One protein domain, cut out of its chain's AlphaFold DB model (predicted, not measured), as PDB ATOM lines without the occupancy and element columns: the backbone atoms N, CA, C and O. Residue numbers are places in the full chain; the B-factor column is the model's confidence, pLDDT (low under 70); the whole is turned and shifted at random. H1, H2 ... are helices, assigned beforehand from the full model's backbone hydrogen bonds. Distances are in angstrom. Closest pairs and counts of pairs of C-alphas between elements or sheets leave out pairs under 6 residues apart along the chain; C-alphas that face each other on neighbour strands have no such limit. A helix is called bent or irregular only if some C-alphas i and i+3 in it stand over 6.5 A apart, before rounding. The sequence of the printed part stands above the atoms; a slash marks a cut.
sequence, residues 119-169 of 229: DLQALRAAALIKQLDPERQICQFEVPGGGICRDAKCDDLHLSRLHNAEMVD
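What this domain is: This is residues 119 to 169 of the 229 residues of an uncharacterized protein of Coprinopsis cinerea (strain Okayama-7 / 130 / ATCC MYA-4618 / FGSC 9003) (UniProt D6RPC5). The model has little regular structure: two short helices, H1 and then H2, lie towards one end of an elongated outline, and a long looping stretch, residues 132 to 158, fills the other end and leads back. H2 runs back past H1, crossing it steeply and loosely. The printed part has 51 residues, of which 20 are in the two named helices, with no named strand; the class is all helix. It is only just loose, close to compact, with a radius of gyration of the C-alphas of 11.8 A and spans of 34 by 22 by 19 A.

Where its parts are: H1, residues 121 to 131, begins at C-alpha 121 (192.553, 322.258, 246.581) and is 15.4 A long. H2, residues 159 to 167, is 14.0 A long and ends at C-alpha 167 (187.345, 318.534, 236.114). H2 is irregular, but only just: C-alphas 164 and 167 are 6.6 A apart.

How they stand to each other: H1 and H2 are close but not clearly touching; their closest C-alphas, of Leu 128 and Leu 162, are 7.5 A apart. They run opposite ways at a steep tilt of 52 degrees. Each O i to N i+4 pair in H1 is within hydrogen-bond range; in H2, 3 of 5 are.

The domain as a whole: The two C-alphas farthest apart, of Asp 119 and Asp 151, are 36.0 A apart. The printed part has no cut. The link from H1 to H2, 27 residues, is long. Confidence is low, under 70, at residue 145 and residues 165 to 167.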
ATOM      1  N   ASP A 119     189.754 324.041 252.533       83.44
ATOM      2  CA  ASP A 119     190.427 324.140 251.244       83.44
ATOM      3  C   ASP A 119     190.374 322.789 250.510       83.44
ATOM      4  O   ASP A 119     191.047 321.821 250.878       83.44
ATOM      5  N   LEU A 120     189.540 322.718 249.467       84.69
ATOM      6  CA  LEU A 120     189.378 321.523 248.638       84.69
ATOM      7  C   LEU A 120     190.534 321.350 247.646       84.69
ATOM      8  O   LEU A 120     190.654 320.287 247.035       84.69
ATOM      9  N   GLN A 121     191.415 322.345 247.492       85.75
ATOM     10  CA  GLN A 121     192.553 322.258 246.581       85.75
ATOM     11  C   GLN A 121     193.513 321.140 247.002       85.75
ATOM     12  O   GLN A 121     193.971 320.364 246.160       85.75
ATOM     13  N   ALA A 122     193.752 320.993 248.308       82.31
ATOM     14  CA  ALA A 122     194.549 319.898 248.852       82.31
ATOM     15  C   ALA A 122     193.926 318.522 248.550       82.31
ATOM     16  O   ALA A 122     194.648 317.574 248.239       82.31
ATOM     17  N   LEU A 123     192.592 318.418 248.581       82.44
ATOM     18  CA  LEU A 123     191.885 317.183 248.235       82.44
ATOM     19  C   LEU A 123     192.040 316.850 246.753       82.44
ATOM     20  O   LEU A 123     192.348 315.712 246.415       82.44
ATOM     21  N   ARG A 124     191.854 317.839 245.874       85.69
ATOM     22  CA  ARG A 124     192.030 317.659 244.429       85.69
ATOM     23  C   ARG A 124     193.449 317.200 244.115       85.69
ATOM     24  O   ARG A 124     193.627 316.241 243.375       85.69
ATOM     25  N   ALA A 125     194.453 317.812 244.744       83.12
ATOM     26  CA  ALA A 125     195.839 317.380 244.607       83.12
ATOM     27  C   ALA A 125     196.037 315.930 245.082       83.12
ATOM     28  O   ALA A 125     196.656 315.138 244.378       83.12
ATOM     29  N   ALA A 126     195.477 315.553 246.236       82.94
ATOM     30  CA  ALA A 126     195.564 314.185 246.744       82.94
ATOM     31  C   ALA A 126     194.857 313.167 245.832       82.94
ATOM     32  O   ALA A 126     195.390 312.085 245.595       82.94
ATOM     33  N   ALA A 127     193.687 313.511 245.290       83.69
ATOM     34  CA  ALA A 127     192.953 312.671 244.349       83.69
ATOM     35  C   ALA A 127     193.728 312.489 243.036       83.69
ATOM     36  O   ALA A 127     193.850 311.366 242.551       83.69
ATOM     37  N   LEU A 128     194.336 313.560 242.518       82.94
ATOM     38  CA  LEU A 128     195.235 313.486 241.365       82.94
ATOM     39  C   LEU A 128     196.439 312.584 241.658       82.94
ATOM     40  O   LEU A 128     196.780 311.744 240.835       82.94
ATOM     41  N   ILE A 129     197.043 312.687 242.847       83.94
ATOM     42  CA  ILE A 129     198.158 311.818 243.255       83.94
ATOM     43  C   ILE A 129     197.734 310.348 243.335       83.94
ATOM     44  O   ILE A 129     198.505 309.483 242.945       83.94
ATOM     45  N   LYS A 130     196.515 310.041 243.788       82.44
ATOM     46  CA  LYS A 130     196.003 308.658 243.781       82.44
ATOM     47  C   LYS A 130     195.776 308.113 242.371       82.44
ATOM     48  O   LYS A 130     195.862 306.906 242.174       82.44
ATOM     49  N   GLN A 131     195.455 308.981 241.411       78.69
ATOM     50  CA  GLN A 131     195.318 308.604 240.001       78.69
ATOM     51  C   GLN A 131     196.664 308.467 239.287       78.69
ATOM     52  O   GLN A 131     196.746 307.794 238.258       78.69
ATOM     53  N   LEU A 132     197.712 309.093 239.821       86.69
ATOM     54  CA  LEU A 132     199.079 308.864 239.388       86.69
ATOM     55  C   LEU A 132     199.512 307.478 239.862       86.69
ATOM     56  O   LEU A 132     199.914 307.281 241.005       86.69
ATOM     57  N   ASP A 133     199.416 306.515 238.956       84.62
ATOM     58  CA  ASP A 133     199.997 305.194 239.139       84.62
ATOM     59  C   ASP A 133     201.529 305.338 239.254       84.62
ATOM     60  O   ASP A 133     202.164 305.776 238.288       84.62
ATOM     61  N   PRO A 134     202.141 305.019 240.413       87.38
ATOM     62  CA  PRO A 134     203.577 305.195 240.616       87.38
ATOM     63  C   PRO A 134     204.417 304.275 239.723       87.38
ATOM     64  O   PRO A 134     205.616 304.511 239.571       87.38
ATOM     65  N   GLU A 135     203.816 303.231 239.145       91.44
ATOM     66  CA  GLU A 135     204.491 302.323 238.219       91.44
ATOM     67  C   GLU A 135     204.519 302.863 236.783       91.44
ATOM     68  O   GLU A 135     205.328 302.414 235.968       91.44
ATOM     69  N   ARG A 136     203.681 303.859 236.465       92.62
ATOM     70  CA  ARG A 136     203.644 304.472 235.135       92.62
ATOM     71  C   ARG A 136     204.638 305.614 235.026       92.62
ATOM     72  O   ARG A 136     204.763 306.462 235.909       92.62
ATOM     73  N   GLN A 137     205.328 305.667 233.895       94.31
ATOM     74  CA  GLN A 137     206.260 306.744 233.590       94.31
ATOM     75  C   GLN A 137     205.531 307.930 232.956       94.31
ATOM     76  O   GLN A 137     204.470 307.780 232.354       94.31
ATOM     77  N   ILE A 138     206.092 309.131 233.107       92.62
ATOM     78  CA  ILE A 138     205.613 310.319 232.392       92.62
ATOM     79  C   ILE A 138     206.007 310.177 230.922       92.62
ATOM     80  O   ILE A 138     207.158 309.856 230.625       92.62
ATOM     81  N   CYS A 139     205.081 310.467 230.006       94.94
ATOM     82  CA  CYS A 139     205.340 310.371 228.576       94.94
ATOM     83  C   CYS A 139     206.522 311.265 228.172       94.94
ATOM     84  O   CYS A 139     206.477 312.491 228.315       94.94
ATOM     85  N   GLN A 140     207.563 310.659 227.595       95.25
ATOM     86  CA  GLN A 140     208.791 311.353 227.187       95.25
ATOM     87  C   GLN A 140     208.554 312.507 226.200       95.25
ATOM     88  O   GLN A 140     209.335 313.451 226.154       95.25
ATOM     89  N   PHE A 141     207.473 312.450 225.414       94.62
ATOM     90  CA  PHE A 141     207.135 313.490 224.441       94.62
ATOM     91  C   PHE A 141     206.543 314.741 225.090       94.62
ATOM     92  O   PHE A 141     206.515 315.790 224.454       94.62
ATOM     93  N   GLU A 142     206.072 314.657 226.335       91.81
ATOM     94  CA  GLU A 142     205.549 315.813 227.062       91.81
ATOM     95  C   GLU A 142     206.615 316.511 227.905       91.81
ATOM     96  O   GLU A 142     206.401 317.645 228.311       91.81
ATOM     97  N   VAL A 143     207.778 315.898 228.138       90.44
ATOM     98  CA  VAL A 143     208.885 316.500 228.895       90.44
ATOM     99  C   VAL A 143     209.849 317.179 227.911       90.44
ATOM    100  O   VAL A 143     210.270 316.534 226.955       90.44
ATOM    101  N   PRO A 144     210.232 318.463 228.087       82.06
ATOM    102  CA  PRO A 144     210.069 319.330 229.262       82.06
ATOM    103  C   PRO A 144     208.878 320.321 229.219       82.06
ATOM    104  O   PRO A 144     208.983 321.423 229.745       82.06
ATOM    105  N   GLY A 145     207.734 319.958 228.632       69.44
ATOM    106  CA  GLY A 145     206.463 320.687 228.814       69.44
ATOM    107  C   GLY A 145     205.861 321.324 227.560       69.44
ATOM    108  O   GLY A 145     205.053 322.238 227.685       69.44
ATOM    109  N   GLY A 146     206.262 320.895 226.357       79.69
ATOM    110  CA  GLY A 146     205.809 321.525 225.105       79.69
ATOM    111  C   GLY A 146     205.356 320.583 223.991       79.69
ATOM    112  O   GLY A 146     204.834 321.056 222.983       79.69
ATOM    113  N   GLY A 147     205.558 319.272 224.128       88.81
ATOM    114  CA  GLY A 147     205.107 318.310 223.125       88.81
ATOM    115  C   GLY A 147     203.713 317.773 223.431       88.81
ATOM    116  O   GLY A 147     203.283 317.718 224.580       88.81
ATOM    117  N   ILE A 148     203.000 317.383 222.375       91.19
ATOM    118  CA  ILE A 148     201.710 316.698 222.464       91.19
ATOM    119  C   ILE A 148     201.942 315.279 221.968       91.19
ATOM    120  O   ILE A 148     202.323 315.082 220.810       91.19
ATOM    121  N   CYS A 149     201.702 314.291 222.826       94.44
ATOM    122  CA  CYS A 149     201.692 312.910 222.373       94.44
ATOM    123  C   CYS A 149     200.534 312.693 221.400       94.44
ATOM    124  O   CYS A 149     199.392 313.062 221.674       94.44
ATOM    125  N   ARG A 150     200.835 312.104 220.244       94.75
ATOM    126  CA  ARG A 150     199.841 311.805 219.203       94.75
ATOM    127  C   ARG A 150     199.325 310.373 219.264       94.75
ATOM    128  O   ARG A 150     198.420 310.033 218.507       94.75
ATOM    129  N   ASP A 151     199.904 309.542 220.123       95.75
ATOM    130  CA  ASP A 151     199.488 308.156 220.255       95.75
ATOM    131  C   ASP A 151     198.259 308.055 221.167       95.75
ATOM    132  O   ASP A 151     198.287 308.401 222.348       95.75
ATOM    133  N   ALA A 152     197.152 307.580 220.595       92.00
ATOM    134  CA  ALA A 152     195.907 307.359 221.321       92.00
ATOM    135  C   ALA A 152     196.014 306.208 222.336       92.00
ATOM    136  O   ALA A 152     195.227 306.163 223.280       92.00
ATOM    137  N   LYS A 153     196.973 305.295 222.139       95.25
ATOM    138  CA  LYS A 153     197.212 304.103 222.959       95.25
ATOM    139  C   LYS A 153     198.509 304.197 223.769       95.25
ATOM    140  O   LYS A 153     199.060 303.172 224.142       95.25
ATOM    141  N   CYS A 154     199.007 305.407 224.022       94.69
ATOM    142  CA  CYS A 154     200.171 305.587 224.881       94.69
ATOM    143  C   CYS A 154     199.831 305.156 226.319       94.69
ATOM    144  O   CYS A 154     198.870 305.664 226.905       94.69
ATOM    145  N   ASP A 155     200.609 304.215 226.856       94.62
ATOM    146  CA  ASP A 155     200.430 303.681 228.212       94.62
ATOM    147  C   ASP A 155     201.006 304.612 229.301       94.62
ATOM    148  O   ASP A 155     200.632 304.507 230.477       94.62
ATOM    149  N   ASP A 156     201.869 305.550 228.898       94.94
ATOM    150  CA  ASP A 156     202.509 306.534 229.767       94.94
ATOM    151  C   ASP A 156     201.531 307.618 230.261       94.94
ATOM    152  O   ASP A 156     200.478 307.904 229.682       94.94
ATOM    153  N   LEU A 157     201.909 308.283 231.352       91.19
ATOM    154  CA  LEU A 157     201.157 309.385 231.937       91.19
ATOM    155  C   LEU A 157     201.331 310.675 231.126       91.19
ATOM    156  O   LEU A 157     202.438 311.182 230.940       91.19
ATOM    157  N   HIS A 158     200.200 311.244 230.713       91.31
ATOM    158  CA  HIS A 158     200.109 312.531 230.028       91.31
ATOM    159  C   HIS A 158     199.733 313.644 231.012       91.31
ATOM    160  O   HIS A 158     198.600 313.702 231.497       91.31
ATOM    161  N   LEU A 159     200.661 314.567 231.269       87.38
ATOM    162  CA  LEU A 159     200.454 315.768 232.082       87.38
ATOM    163  C   LEU A 159     199.370 316.671 231.491       87.38
ATOM    164  O   LEU A 159     198.610 317.287 232.233       87.38
ATOM    165  N   SER A 160     199.248 316.703 230.163       86.81
ATOM    166  CA  SER A 160     198.173 317.418 229.464       86.81
ATOM    167  C   SER A 160     196.773 316.940 229.883       86.81
ATOM    168  O   SER A 160     195.861 317.749 230.066       86.81
ATOM    169  N   ARG A 161     196.604 315.629 230.114       83.56
ATOM    170  CA  ARG A 161     195.349 315.048 230.615       83.56
ATOM    171  C   ARG A 161     195.124 315.374 232.087       83.56
ATOM    172  O   ARG A 161     193.989 315.632 232.462       83.56
ATOM    173  N   LEU A 162     196.187 315.417 232.889       81.81
ATOM    174  CA  LEU A 162     196.121 315.790 234.306       81.81
ATOM    175  C   LEU A 162     195.798 317.275 234.509       81.81
ATOM    176  O   LEU A 162     195.104 317.628 235.453       81.81
ATOM    177  N   HIS A 163     196.258 318.150 233.615       77.94
ATOM    178  CA  HIS A 163     195.914 319.571 233.666       77.94
ATOM    179  C   HIS A 163     194.433 319.794 233.330       77.94
ATOM    180  O   HIS A 163     193.738 320.537 234.014       77.94
ATOM    181  N   ASN A 164     193.915 319.072 232.331       73.06
ATOM    182  CA  ASN A 164     192.486 319.077 232.008       73.06
ATOM    183  C   ASN A 164     191.641 318.304 233.041       73.06
ATOM    184  O   ASN A 164     190.422 318.463 233.091       73.06
ATOM    185  N   ALA A 165     192.285 317.497 233.886       65.88
ATOM    186  CA  ALA A 165     191.666 316.817 235.015       65.88
ATOM    187  C   ALA A 165     191.363 317.758 236.190       65.88
ATOM    188  O   ALA A 165     190.914 317.289 237.230       65.88
ATOM    189  N   GLU A 166     191.482 319.082 236.028       65.25
ATOM    190  CA  GLU A 166     190.815 320.040 236.923       65.25
ATOM    191  C   GLU A 166     189.302 319.748 237.058       65.25
ATOM    192  O   GLU A 166     188.679 320.117 238.051       65.25
ATOM    193  N   MET A 167     188.727 319.014 236.098       64.75
ATOM    194  CA  MET A 167     187.345 318.534 236.114       64.75
ATOM    195  C   MET A 167     187.157 317.114 236.689       64.75
ATOM    196  O   MET A 167     186.038 316.600 236.694       64.75
ATOM    197  N   VAL A 168     188.218 316.443 237.149       78.75
ATOM    198  CA  VAL A 168     188.090 315.153 237.837       78.75
ATOM    199  C   VAL A 168     187.574 315.415 239.242       78.75
ATOM    200  O   VAL A 168     188.307 315.840 240.135       78.75
ATOM    201  N   ASP A 169     186.283 315.151 239.419       82.94
ATOM    202  CA  ASP A 169     185.651 315.199 240.726       82.94
ATOM    203  C   ASP A 169     186.253 314.091 241.614       82.94
ATOM    204  O   ASP A 169     186.203 312.913 241.239       82.94
TER     205      ASP A 169